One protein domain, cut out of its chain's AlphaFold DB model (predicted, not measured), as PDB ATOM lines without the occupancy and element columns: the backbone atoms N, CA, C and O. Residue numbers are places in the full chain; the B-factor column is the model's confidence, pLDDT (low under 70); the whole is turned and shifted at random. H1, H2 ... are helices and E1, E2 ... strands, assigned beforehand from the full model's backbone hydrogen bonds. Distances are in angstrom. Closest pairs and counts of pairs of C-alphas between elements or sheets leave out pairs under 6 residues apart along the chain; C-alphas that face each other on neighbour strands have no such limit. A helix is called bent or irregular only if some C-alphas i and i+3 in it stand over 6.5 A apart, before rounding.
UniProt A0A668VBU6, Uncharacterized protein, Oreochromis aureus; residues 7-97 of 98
ATOM      1  N   ALA A   7      48.788  10.496 -44.247       76.94
ATOM      2  CA  ALA A   7      50.129  10.003 -44.534       76.94
ATOM      3  C   ALA A   7      51.148  10.289 -43.416       76.94
ATOM      4  O   ALA A   7      52.072   9.499 -43.221       76.94
ATOM      5  N   GLN A   8      51.017  11.403 -42.700       81.88
ATOM      6  CA  GLN A   8      51.859  11.777 -41.561       81.88
ATOM      7  C   GLN A   8      51.535  10.909 -40.345       81.88
ATOM      8  O   GLN A   8      52.437  10.321 -39.754       81.88
ATOM      9  N   ILE A   9      50.246  10.723 -40.053       82.50
ATOM     10  CA  ILE A   9      49.792   9.854 -38.961       82.50
ATOM     11  C   ILE A   9      50.190   8.397 -39.216       82.50
ATOM     12  O   ILE A   9      50.670   7.723 -38.313       82.50
ATOM     13  N   ARG A  10      50.079   7.907 -40.458       80.00
ATOM     14  CA  ARG A  10      50.569   6.567 -40.827       80.00
ATOM     15  C   ARG A  10      52.081   6.419 -40.670       80.00
ATOM     16  O   ARG A  10      52.541   5.365 -40.246       80.00
ATOM     17  N   ARG A  11      52.857   7.450 -41.020       83.56
ATOM     18  CA  ARG A  11      54.316   7.453 -40.825       83.56
ATOM     19  C   ARG A  11      54.679   7.413 -39.344       83.56
ATOM     20  O   ARG A  11      55.554   6.638 -38.974       83.56
ATOM     21  N   GLN A  12      53.976   8.183 -38.515       84.31
ATOM     22  CA  GLN A  12      54.146   8.150 -37.065       84.31
ATOM     23  C   GLN A  12      53.743   6.788 -36.492       84.31
ATOM     24  O   GLN A  12      54.500   6.197 -35.733       84.31
ATOM     25  N   GLY A  13      52.607   6.243 -36.927       80.62
ATOM     26  CA  GLY A  13      52.106   4.943 -36.490       80.62
ATOM     27  C   GLY A  13      52.983   3.757 -36.857       80.62
ATOM     28  O   GLY A  13      53.015   2.749 -36.149       80.62
ATOM     29  N   ALA A  14      53.756   3.900 -37.936       83.69
ATOM     30  CA  ALA A  14      54.764   2.920 -38.288       83.69
ATOM     31  C   ALA A  14      55.829   2.779 -37.197       83.69
ATOM     32  O   ALA A  14      56.331   1.674 -37.047       83.69
ATOM     33  N   GLN A  15      56.146   3.854 -36.463       85.62
ATOM     34  CA  GLN A  15      57.149   3.918 -35.389       85.62
ATOM     35  C   GLN A  15      56.523   3.736 -34.000       85.62
ATOM     36  O   GLN A  15      57.081   3.055 -33.146       85.62
ATOM     37  N   ASP A  16      55.346   4.318 -33.791       88.88
ATOM     38  CA  ASP A  16      54.652   4.375 -32.511       88.88
ATOM     39  C   ASP A  16      53.270   3.730 -32.634       88.88
ATOM     40  O   ASP A  16      52.316   4.319 -33.151       88.88
ATOM     41  N   PHE A  17      53.172   2.493 -32.146       91.31
ATOM     42  CA  PHE A  17      51.922   1.742 -32.137       91.31
ATOM     43  C   PHE A  17      50.832   2.473 -31.348       91.31
ATOM     44  O   PHE A  17      49.681   2.518 -31.781       91.31
ATOM     45  N   MET A  18      51.193   3.054 -30.205       90.31
ATOM     46  CA  MET A  18      50.245   3.623 -29.259       90.31
ATOM     47  C   MET A  18      49.596   4.885 -29.826       90.31
ATOM     48  O   MET A  18      48.370   4.991 -29.838       90.31
ATOM     49  N   ALA A  19      50.401   5.791 -30.383       89.94
ATOM     50  CA  ALA A  19      49.899   7.013 -31.007       89.94
ATOM     51  C   ALA A  19      48.911   6.719 -32.149       89.94
ATOM     52  O   ALA A  19      47.891   7.397 -32.292       89.94
ATOM     53  N   TYR A  20      49.180   5.691 -32.960       92.50
ATOM     54  CA  TYR A  20      48.263   5.324 -34.037       92.50
ATOM     55  C   TYR A  20      47.044   4.551 -33.560       92.50
ATOM     56  O   TYR A  20      45.966   4.752 -34.112       92.50
ATOM     57  N   TYR A  21      47.182   3.710 -32.537       93.62
ATOM     58  CA  TYR A  21      46.048   3.017 -31.940       93.62
ATOM     59  C   TYR A  21      45.032   4.001 -31.363       93.62
ATOM     60  O   TYR A  21      43.843   3.879 -31.653       93.62
ATOM     61  N   GLU A  22      45.478   5.040 -30.653       92.62
ATOM     62  CA  GLU A  22      44.582   6.089 -30.152       92.62
ATOM     63  C   GLU A  22      43.888   6.851 -31.288       92.62
ATOM     64  O   GLU A  22      42.675   7.074 -31.239       92.62
ATOM     65  N   PHE A  23      44.621   7.171 -32.358       92.50
ATOM     66  CA  PHE A  23      44.041   7.769 -33.561       92.50
ATOM     67  C   PHE A  23      43.017   6.848 -34.246       92.50
ATOM     68  O   PHE A  23      41.934   7.294 -34.631       92.50
ATOM     69  N   ALA A  24      43.344   5.566 -34.419       92.38
ATOM     70  CA  ALA A  24      42.472   4.583 -35.051       92.38
ATOM     71  C   ALA A  24      41.196   4.375 -34.232       92.38
ATOM     72  O   ALA A  24      40.119   4.296 -34.822       92.38
ATOM     73  N   CYS A  25      41.313   4.365 -32.901       93.88
ATOM     74  CA  CYS A  25      40.179   4.327 -31.990       93.88
ATOM     75  C   CYS A  25      39.259   5.534 -32.187       93.88
ATOM     76  O   CYS A  25      38.081   5.345 -32.486       93.88
ATOM     77  N   ALA A  26      39.801   6.755 -32.131       92.38
ATOM     78  CA  ALA A  26      39.027   7.983 -32.320       92.38
ATOM     79  C   ALA A  26      38.329   8.036 -33.690       92.38
ATOM     80  O   ALA A  26      37.169   8.428 -33.785       92.38
ATOM     81  N   ARG A  27      39.011   7.596 -34.755       90.94
ATOM     82  CA  ARG A  27      38.457   7.550 -36.118       90.94
ATOM     83  C   ARG A  27      37.309   6.547 -36.275       90.94
ATOM     84  O   ARG A  27      36.490   6.719 -37.166       90.94
ATOM     85  N   GLN A  28      37.291   5.493 -35.466       91.44
ATOM     86  CA  GLN A  28      36.293   4.420 -35.517       91.44
ATOM     87  C   GLN A  28      35.304   4.492 -34.348       91.44
ATOM     88  O   GLN A  28      34.656   3.497 -34.042       91.44
ATOM     89  N   GLU A  29      35.221   5.645 -33.673       91.56
ATOM     90  CA  GLU A  29      34.297   5.885 -32.554       91.56
ATOM     91  C   GLU A  29      34.438   4.857 -31.412       91.56
ATOM     92  O   GLU A  29      33.480   4.508 -30.726       91.56
ATOM     93  N   SER A  30      35.663   4.376 -31.184       92.75
ATOM     94  CA  SER A  30      36.011   3.461 -30.092       92.75
ATOM     95  C   SER A  30      37.011   4.103 -29.131       92.75
ATOM     96  O   SER A  30      37.586   5.158 -29.406       92.75
ATOM     97  N   VAL A  31      37.227   3.463 -27.979       92.25
ATOM     98  CA  VAL A  31      38.163   3.939 -26.952       92.25
ATOM     99  C   VAL A  31      39.346   2.980 -26.794       92.25
ATOM    100  O   VAL A  31      39.153   1.764 -26.844       92.25
ATOM    101  N   PRO A  32      40.574   3.485 -26.567       92.56
ATOM    102  CA  PRO A  32      41.741   2.636 -26.352       92.56
ATOM    103  C   PRO A  32      41.588   1.769 -25.100       92.56
ATOM    104  O   PRO A  32      41.385   2.286 -23.998       92.56
ATOM    105  N   LEU A  33      41.754   0.456 -25.241       93.44
ATOM    106  CA  LEU A  33      41.563  -0.476 -24.133       93.44
ATOM    107  C   LEU A  33      42.852  -0.671 -23.320       93.44
ATOM    108  O   LEU A  33      43.901  -0.941 -23.908       93.44
ATOM    109  N   PRO A  34      42.797  -0.642 -21.971       90.19
ATOM    110  CA  PRO A  34      43.968  -0.892 -21.125       90.19
ATOM    111  C   PRO A  34      44.650  -2.234 -21.406       90.19
ATOM    112  O   PRO A  34      45.871  -2.323 -21.327       90.19
ATOM    113  N   ALA A  35      43.875  -3.258 -21.783       88.94
ATOM    114  CA  ALA A  35      44.399  -4.574 -22.135       88.94
ATOM    115  C   ALA A  35      45.401  -4.509 -23.301       88.94
ATOM    116  O   ALA A  35      46.423  -5.177 -23.251       88.94
ATOM    117  N   VAL A  36      45.148  -3.661 -24.303       87.38
ATOM    118  CA  VAL A  36      45.987  -3.509 -25.506       87.38
ATOM    119  C   VAL A  36      47.223  -2.636 -25.234       87.38
ATOM    120  O   VAL A  36      48.211  -2.711 -25.956       87.38
ATOM    121  N   LYS A  37      47.209  -1.828 -24.164       83.50
ATOM    122  CA  LYS A  37      48.334  -0.952 -23.781       83.50
ATOM    123  C   LYS A  37      49.455  -1.688 -23.032       83.50
ATOM    124  O   LYS A  37      50.487  -1.089 -22.730       83.50
ATOM    125  N   MET A  38      49.260  -2.958 -22.680       76.00
ATOM    126  CA  MET A  38      50.215  -3.713 -21.872       76.00
ATOM    127  C   MET A  38      51.492  -4.057 -22.648       76.00
ATOM    128  O   MET A  38      51.448  -4.406 -23.822       76.00
ATOM    129  N   ASN A  39      52.637  -3.991 -21.959       74.69
ATOM    130  CA  ASN A  39      53.961  -4.415 -22.442       74.69
ATOM    131  C   ASN A  39      54.545  -3.660 -23.658       74.69
ATOM    132  O   ASN A  39      55.653  -3.988 -24.092       74.69
ATOM    133  N   LEU A  40      53.887  -2.598 -24.142       78.31
ATOM    134  CA  LEU A  40      54.350  -1.810 -25.296       78.31
ATOM    135  C   LEU A  40      55.745  -1.198 -25.101       78.31
ATOM    136  O   LEU A  40      56.515  -1.088 -26.052       78.31
ATOM    137  N   ASN A  41      56.116  -0.866 -23.862       74.31
ATOM    138  CA  ASN A  41      57.441  -0.346 -23.510       74.31
ATOM    139  C   ASN A  41      58.592  -1.336 -23.773       74.31
ATOM    140  O   ASN A  41      59.751  -0.933 -23.760       74.31
ATOM    141  N   LYS A  42      58.287  -2.618 -24.002       77.75
ATOM    142  CA  LYS A  42      59.258  -3.662 -24.359       77.75
ATOM    143  C   LYS A  42      59.259  -3.986 -25.859       77.75
ATOM    144  O   LYS A  42      59.845  -4.988 -26.253       77.75
ATOM    145  N   GLY A  43      58.577  -3.188 -26.689       80.75
ATOM    146  CA  GLY A  43      58.399  -3.484 -28.118       80.75
ATOM    147  C   GLY A  43      57.519  -4.714 -28.370       80.75
ATOM    148  O   GLY A  43      57.629  -5.358 -29.416       80.75
ATOM    149  N   MET A  44      56.675  -5.058 -27.394       87.69
ATOM    150  CA  MET A  44      55.824  -6.237 -27.404       87.69
ATOM    151  C   MET A  44      54.364  -5.835 -27.238       87.69
ATOM    152  O   MET A  44      54.028  -5.041 -26.363       87.69
ATOM    153  N   LEU A  45      53.495  -6.435 -28.043       91.50
ATOM    154  CA  LEU A  45      52.055  -6.383 -27.848       91.50
ATOM    155  C   LEU A  45      51.606  -7.739 -27.306       91.50
ATOM    156  O   LEU A  45      51.565  -8.705 -28.056       91.50
ATOM    157  N   ASP A  46      51.315  -7.813 -26.010       91.44
ATOM    158  CA  ASP A  46      50.923  -9.056 -25.334       91.44
ATOM    159  C   ASP A  46      49.677  -8.818 -24.487       91.44
ATOM    160  O   ASP A  46      49.728  -8.105 -23.476       91.44
ATOM    161  N   PHE A  47      48.555  -9.375 -24.936       92.06
ATOM    162  CA  PHE A  47      47.279  -9.230 -24.254       92.06
ATOM    163  C   PHE A  47      46.348 -10.425 -24.465       92.06
ATOM    164  O   PHE A  47      46.458 -11.211 -25.405       92.06
ATOM    165  N   ASN A  48      45.366 -10.525 -23.569       92.31
ATOM    166  CA  ASN A  48      44.307 -11.517 -23.663       92.31
ATOM    167  C   ASN A  48      43.181 -11.015 -24.582       92.31
ATOM    168  O   ASN A  48      42.510 -10.032 -24.253       92.31
ATOM    169  N   GLY A  49      42.970 -11.709 -25.700       91.94
ATOM    170  CA  GLY A  49      41.951 -11.392 -26.700       91.94
ATOM    171  C   GLY A  49      40.517 -11.497 -26.180       91.94
ATOM    172  O   GLY A  49      39.657 -10.773 -26.669       91.94
ATOM    173  N   ASP A  50      40.263 -12.292 -25.135       91.50
ATOM    174  CA  ASP A  50      38.930 -12.433 -24.524       91.50
ATOM    175  C   ASP A  50      38.429 -11.118 -23.901       91.50
ATOM    176  O   ASP A  50      37.236 -10.945 -23.656       91.50
ATOM    177  N   LYS A  51      39.342 -10.181 -23.616       90.50
ATOM    178  CA  LYS A  51      39.013  -8.866 -23.052       90.50
ATOM    179  C   LYS A  51      38.503  -7.872 -24.100       90.50
ATOM    180  O   LYS A  51      38.096  -6.776 -23.718       90.50
ATOM    181  N   LEU A  52      38.564  -8.215 -25.387       92.88
ATOM    182  CA  LEU A  52      38.135  -7.366 -26.496       92.88
ATOM    183  C   LEU A  52      36.799  -7.862 -27.046       92.88
ATOM    184  O   LEU A  52      36.617  -9.052 -27.307       92.88
ATOM    185  N   LYS A  53      35.870  -6.941 -27.293       92.44
ATOM    186  CA  LYS A  53      34.663  -7.226 -28.075       92.44
ATOM    187  C   LYS A  53      35.009  -7.247 -29.558       92.44
ATOM    188  O   LYS A  53      36.008  -6.674 -29.985       92.44
ATOM    189  N   LEU A  54      34.132  -7.839 -30.374       91.62
ATOM    190  CA  LEU A  54      34.306  -7.878 -31.831       91.62
ATOM    191  C   LEU A  54      34.547  -6.479 -32.434       91.62
ATOM    192  O   LEU A  54      35.373  -6.323 -33.327       91.62
ATOM    193  N   THR A  55      33.875  -5.460 -31.895       92.50
ATOM    194  CA  THR A  55      33.987  -4.051 -32.303       92.50
ATOM    195  C   THR A  55      35.313  -3.393 -31.931       92.50
ATOM    196  O   THR A  55      35.649  -2.360 -32.498       92.50
ATOM    197  N   ASP A  56      36.071  -3.975 -31.003       93.81
ATOM    198  CA  ASP A  56      37.322  -3.400 -30.504       93.81
ATOM    199  C   ASP A  56      38.533  -3.860 -31.330       93.81
ATOM    200  O   ASP A  56      39.608  -3.266 -31.257       93.81
ATOM    201  N   TRP A  57      38.372  -4.909 -32.143       94.88
ATOM    202  CA  TRP A  57      39.433  -5.473 -32.980       94.88
ATOM    203  C   TRP A  57      39.865  -4.598 -34.163       94.88
ATOM    204  O   TRP A  57      41.072  -4.515 -34.405       94.88
ATOM    205  N   PRO A  58      38.965  -3.932 -34.911       95.94
ATOM    206  CA  PRO A  58      39.354  -3.134 -36.071       95.94
ATOM    207  C   PRO A  58      40.463  -2.087 -35.820       95.94
ATOM    208  O   PRO A  58      41.423  -2.067 -36.601       95.94
ATOM    209  N   PRO A  59      40.443  -1.262 -34.749       94.94
ATOM    210  CA  PRO A  59      41.529  -0.310 -34.498       94.94
ATOM    211  C   PRO A  59      42.828  -1.009 -34.071       94.94
ATOM    212  O   PRO A  59      43.913  -0.552 -34.437       94.94
ATOM    213  N   VAL A  60      42.743  -2.143 -33.367       94.69
ATOM    214  CA  VAL A  60      43.910  -2.951 -32.968       94.69
ATOM    215  C   VAL A  60      44.603  -3.526 -34.200       94.69
ATOM    216  O   VAL A  60      45.793  -3.288 -34.411       94.69
ATOM    217  N   LEU A  61      43.854  -4.210 -35.067       94.88
ATOM    218  CA  LEU A  61      44.383  -4.825 -36.285       94.88
ATOM    219  C   LEU A  61      44.929  -3.776 -37.262       94.88
ATOM    220  O   LEU A  61      45.980  -3.985 -37.865       94.88
ATOM    221  N   SER A  62      44.265  -2.619 -37.379       93.88
ATOM    222  CA  SER A  62      44.762  -1.507 -38.199       93.88
ATOM    223  C   SER A  62      46.078  -0.928 -37.681       93.88
ATOM    224  O   SER A  62      46.846  -0.402 -38.479       93.88
ATOM    225  N   SER A  63      46.319  -0.973 -36.373       93.62
ATOM    226  CA  SER A  63      47.545  -0.446 -35.765       93.62
ATOM    227  C   SER A  63      48.692  -1.438 -35.890       93.62
ATOM    228  O   SER A  63      49.806  -1.048 -36.231       93.62
ATOM    229  N   ILE A  64      48.402  -2.730 -35.707       93.19
ATOM    230  CA  ILE A  64      49.360  -3.818 -35.938       93.19
ATOM    231  C   ILE A  64      49.837  -3.809 -37.394       93.19
ATOM    232  O   ILE A  64      51.033  -3.891 -37.643       93.19
ATOM    233  N   SER A  65      48.922  -3.674 -38.360       92.81
ATOM    234  CA  SER A  65      49.251  -3.814 -39.786       92.81
ATOM    235  C   SER A  65      50.191  -2.739 -40.329       92.81
ATOM    236  O   SER A  65      50.866  -2.966 -41.333       92.81
ATOM    237  N   ILE A  66      50.244  -1.569 -39.689       90.56
ATOM    238  CA  ILE A  66      51.117  -0.475 -40.117       90.56
ATOM    239  C   ILE A  66      52.399  -0.366 -39.291       90.56
ATOM    240  O   ILE A  66      53.354   0.263 -39.756       90.56
ATOM    241  N   ASN A  67      52.419  -0.924 -38.078       89.88
ATOM    242  CA  ASN A  67      53.544  -0.792 -37.169       89.88
ATOM    243  C   ASN A  67      54.698  -1.702 -37.609       89.88
ATOM    244  O   ASN A  67      54.494  -2.860 -37.960       89.88
ATOM    245  N   LYS A  68      55.920  -1.164 -37.601       87.12
ATOM    246  CA  LYS A  68      57.133  -1.863 -38.056       87.12
ATOM    247  C   LYS A  68      58.138  -2.154 -36.937       87.12
ATOM    248  O   LYS A  68      59.208  -2.678 -37.229       87.12
ATOM    249  N   HIS A  69      57.819  -1.794 -35.694       87.31
ATOM    250  CA  HIS A  69      58.724  -1.882 -34.533       87.31
ATOM    251  C   HIS A  69      58.234  -2.831 -33.444       87.31
ATOM    252  O   HIS A  69      58.972  -3.133 -32.512       87.31
ATOM    253  N   LEU A  70      57.008  -3.340 -33.556       87.44
ATOM    254  CA  LEU A  70      56.572  -4.480 -32.765       87.44
ATOM    255  C   LEU A  70      57.344  -5.720 -33.224       87.44
ATOM    256  O   LEU A  70      57.104  -6.257 -34.305       87.44
ATOM    257  N   HIS A  71      58.277  -6.174 -32.391       86.38
ATOM    258  CA  HIS A  71      59.060  -7.386 -32.642       86.38
ATOM    259  C   HIS A  71      58.350  -8.648 -32.153       86.38
ATOM    260  O   HIS A  71      58.665  -9.751 -32.599       86.38
ATOM    261  N   HIS A  72      57.397  -8.493 -31.234       90.00
ATOM    262  CA  HIS A  72      56.640  -9.598 -30.672       90.00
ATOM    263  C   HIS A  72      55.166  -9.226 -30.520       90.00
ATOM    264  O   HIS A  72      54.832  -8.182 -29.959       90.00
ATOM    265  N   ILE A  73      54.291 -10.100 -31.016       92.25
ATOM    266  CA  ILE A  73      52.842  -9.984 -30.872       92.25
ATOM    267  C   ILE A  73      52.336 -11.314 -30.322       92.25
ATOM    268  O   ILE A  73      52.480 -12.348 -30.972       92.25
ATOM    269  N   ALA A  74      51.739 -11.271 -29.138       92.06
ATOM    270  CA  ALA A  74      51.099 -12.392 -28.479       92.06
ATOM    271  C   ALA A  74      49.642 -12.029 -28.178       92.06
ATOM    272  O   ALA A  74      49.339 -11.018 -27.544       92.06
ATOM    273  N   ILE A  75      48.726 -12.861 -28.663       93.44
ATOM    274  CA  ILE A  75      47.300 -12.747 -28.372       93.44
ATOM    275  C   ILE A  75      46.883 -14.083 -27.775       93.44
ATOM    276  O   ILE A  75      46.837 -15.094 -28.475       93.44
ATOM    277  N   SER A  76      46.618 -14.098 -26.472       92.19
ATOM    278  CA  SER A  76      46.206 -15.308 -25.759       92.19
ATOM    279  C   SER A  76      44.692 -15.350 -25.585       92.19
ATOM    280  O   SER A  76      44.059 -14.304 -25.458       92.19
ATOM    281  N   SER A  77      44.121 -16.545 -25.464       90.00
ATOM    282  CA  SER A  77      42.773 -16.738 -24.928       90.00
ATOM    283  C   SER A  77      42.865 -17.573 -23.655       90.00
ATOM    284  O   SER A  77      43.636 -18.527 -23.567       90.00
ATOM    285  N   THR A  78      42.094 -17.181 -22.654       87.75
ATOM    286  CA  THR A  78      41.866 -17.917 -21.404       87.75
ATOM    287  C   THR A  78      40.484 -18.554 -21.372       87.75
ATOM    288  O   THR A  78      40.074 -19.067 -20.329       87.75
ATOM    289  N   HIS A  79      39.752 -18.509 -22.489       82.44
ATOM    290  CA  HIS A  79      38.433 -19.091 -22.595       82.44
ATOM    291  C   HIS A  79      38.527 -20.596 -22.351       82.44
ATOM    292  O   HIS A  79      38.930 -21.381 -23.209       82.44
ATOM    293  N   GLN A  80      38.138 -21.008 -21.150       72.56
ATOM    294  CA  GLN A  80      37.842 -22.398 -20.881       72.56
ATOM    295  C   GLN A  80      36.460 -22.649 -21.463       72.56
ATOM    296  O   GLN A  80      35.453 -22.343 -20.824       72.56
ATOM    297  N   ALA A  81      36.412 -23.180 -22.688       63.66
ATOM    298  CA  ALA A  81      35.206 -23.812 -23.197       63.66
ATOM    299  C   ALA A  81      34.874 -24.927 -22.203       63.66
ATOM    300  O   ALA A  81      35.515 -25.979 -22.202       63.66
ATOM    301  N   SER A  82      33.983 -24.652 -21.250       57.62
ATOM    302  CA  SER A  82      33.703 -25.589 -20.176       57.62
ATOM    303  C   SER A  82      33.224 -26.880 -20.816       57.62
ATOM    304  O   SER A  82      32.166 -26.888 -21.436       57.62
ATOM    305  N   LEU A  83      34.031 -27.934 -20.715       57.56
ATOM    306  CA  LEU A  83      33.638 -29.268 -20.273       57.56
ATOM    307  C   LEU A  83      32.149 -29.619 -20.481       57.56
ATOM    308  O   LEU A  83      31.499 -30.121 -19.570       57.56
ATOM    309  N   ALA A  84      31.619 -29.480 -21.697       49.66
ATOM    310  CA  ALA A  84      30.338 -30.072 -22.089       49.66
ATOM    311  C   ALA A  84      30.445 -31.610 -22.199       49.66
ATOM    312  O   ALA A  84      29.507 -32.291 -22.584       49.66
ATOM    313  N   SER A  85      31.602 -32.168 -21.827       51.81
ATOM    314  CA  SER A  85      31.817 -33.589 -21.555       51.81
ATOM    315  C   SER A  85      31.626 -33.949 -20.064       51.81
ATOM    316  O   SER A  85      31.531 -35.123 -19.716       51.81
ATOM    317  N   GLY A  86      31.516 -32.965 -19.159       53.16
ATOM    318  CA  GLY A  86      31.349 -33.189 -17.715       53.16
ATOM    319  C   GLY A  86      29.914 -33.489 -17.266       53.16
ATOM    320  O   GLY A  86      29.719 -34.111 -16.222       53.16
ATOM    321  N   GLU A  87      28.908 -33.095 -18.049       52.41
ATOM    322  CA  GLU A  87      27.497 -33.398 -17.755       52.41
ATOM    323  C   GLU A  87      27.169 -34.870 -18.058       52.41
ATOM    324  O   GLU A  87      26.511 -35.537 -17.261       52.41
ATOM    325  N   ALA A  88      27.747 -35.433 -19.128       51.47
ATOM    326  CA  ALA A  88      27.626 -36.857 -19.446       51.47
ATOM    327  C   ALA A  88      28.236 -37.755 -18.349       51.47
ATOM    328  O   ALA A  88      27.673 -38.792 -18.000       51.47
ATOM    329  N   GLY A  89      29.350 -37.331 -17.738       52.41
ATOM    330  CA  GLY A  89      29.990 -38.065 -16.641       52.41
ATOM    331  C   GLY A  89      29.208 -38.042 -15.320       52.41
ATOM    332  O   GLY A  89      29.304 -38.989 -14.534       52.41
ATOM    333  N   LYS A  90      28.415 -36.992 -15.067       53.66
ATOM    334  CA  LYS A  90      27.554 -36.897 -13.874       53.66
ATOM    335  C   LYS A  90      26.279 -37.728 -14.023       53.66
ATOM    336  O   LYS A  90      25.920 -38.432 -13.083       53.66
ATOM    337  N   LEU A  91      25.663 -37.728 -15.207       57.97
ATOM    338  CA  LEU A  91      24.463 -38.529 -15.481       57.97
ATOM    339  C   LEU A  91      24.746 -40.039 -15.467       57.97
ATOM    340  O   LEU A  91      23.950 -40.805 -14.929       57.97
ATOM    341  N   LEU A  92      25.909 -40.474 -15.965       57.44
ATOM    342  CA  LEU A  92      26.302 -41.887 -15.911       57.44
ATOM    343  C   LEU A  92      26.520 -42.385 -14.475       57.44
ATOM    344  O   LEU A  92      26.137 -43.506 -14.159       57.44
ATOM    345  N   LYS A  93      27.063 -41.562 -13.565       56.00
ATOM    346  CA  LYS A  93      27.187 -41.945 -12.145       56.00
ATOM    347  C   LYS A  93      25.830 -42.078 -11.449       56.00
ATOM    348  O   LYS A  93      25.702 -42.914 -10.562       56.00
ATOM    349  N   GLN A  94      24.834 -41.292 -11.856       54.94
ATOM    350  CA  GLN A  94      23.492 -41.335 -11.274       54.94
ATOM    351  C   GLN A  94      22.674 -42.533 -11.787       54.94
ATOM    352  O   GLN A  94      21.936 -43.143 -11.020       54.94
ATOM    353  N   LEU A  95      22.872 -42.936 -13.049       55.75
ATOM    354  CA  LEU A  95      22.219 -44.113 -13.640       55.75
ATOM    355  C   LEU A  95      22.806 -45.456 -13.177       55.75
ATOM    356  O   LEU A  95      22.098 -46.451 -13.189       55.75
ATOM    357  N   ILE A  96      24.072 -45.503 -12.748       60.47
ATOM    358  CA  ILE A  96      24.698 -46.733 -12.213       60.47
ATOM    359  C   ILE A  96      24.388 -46.924 -10.709       60.47
ATOM    360  O   ILE A  96      24.701 -47.963 -10.136       60.47
ATOM    361  N   GLN A  97      23.763 -45.936 -10.054       54.22
ATOM    362  CA  GLN A  97      23.350 -46.000  -8.643       54.22
ATOM    363  C   GLN A  97      21.825 -46.101  -8.436       54.22
ATOM    364  O   GLN A  97      21.373 -45.937  -7.303       54.22
TER     365      GLN A  97
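Overview. This is residues 7 to 97 of the 98 residues of an uncharacterized protein of Oreochromis aureus (UniProt A0A668VBU6). A compact body of three crossed helices, H1 to H3, and a two-stranded sheet, E1 and E2, has a long arm, residues 80 to 97, sticking out with H4. The 91 printed residues run H1 H2 E1 H3 E2 H4, mostly helix, with parallel strands. The whole is extended, radius of gyration of the C-alphas 19.8 A, spanning 72 by 28 by 18 A.

Along the chain. H1, residues 7 to 15, begins at C-alpha (50.129, 10.003, -44.534). H2 is 17 to 27, 15.2 A; E1 44 to 48; H3 54 to 66, 20.2 A, only just irregular, C-alphas 55 and 58 being 6.6 A apart; E2 72 to 76. H4, 86 to 95, ends at (22.219, -44.113, -13.640).

Arrangement. H1 and H2, a hairpin, touch, closest C-alphas Gly 13 and Tyr 20, 4.6 A. H2 touches residues 59 to 64 of H3, closest C-alphas Ala 24 and Pro 59, 5.0 A, at a steep tilt of 47 degrees. E1, H3, E2 form a right-handed strand-helix-strand unit, parallel neighbours joined through a helix; N 45 and O 72 are 2.9 A apart. Every O i to N i+4 pair is within hydrogen-bond range in H2; H1 has 4 of 5, H3 5 of 9, H4 5 of 6.

Size, cuts and confidence. The printed part has no cut. Link H2 to E1 is long. Residues 81 to 97 have pLDDT under 70.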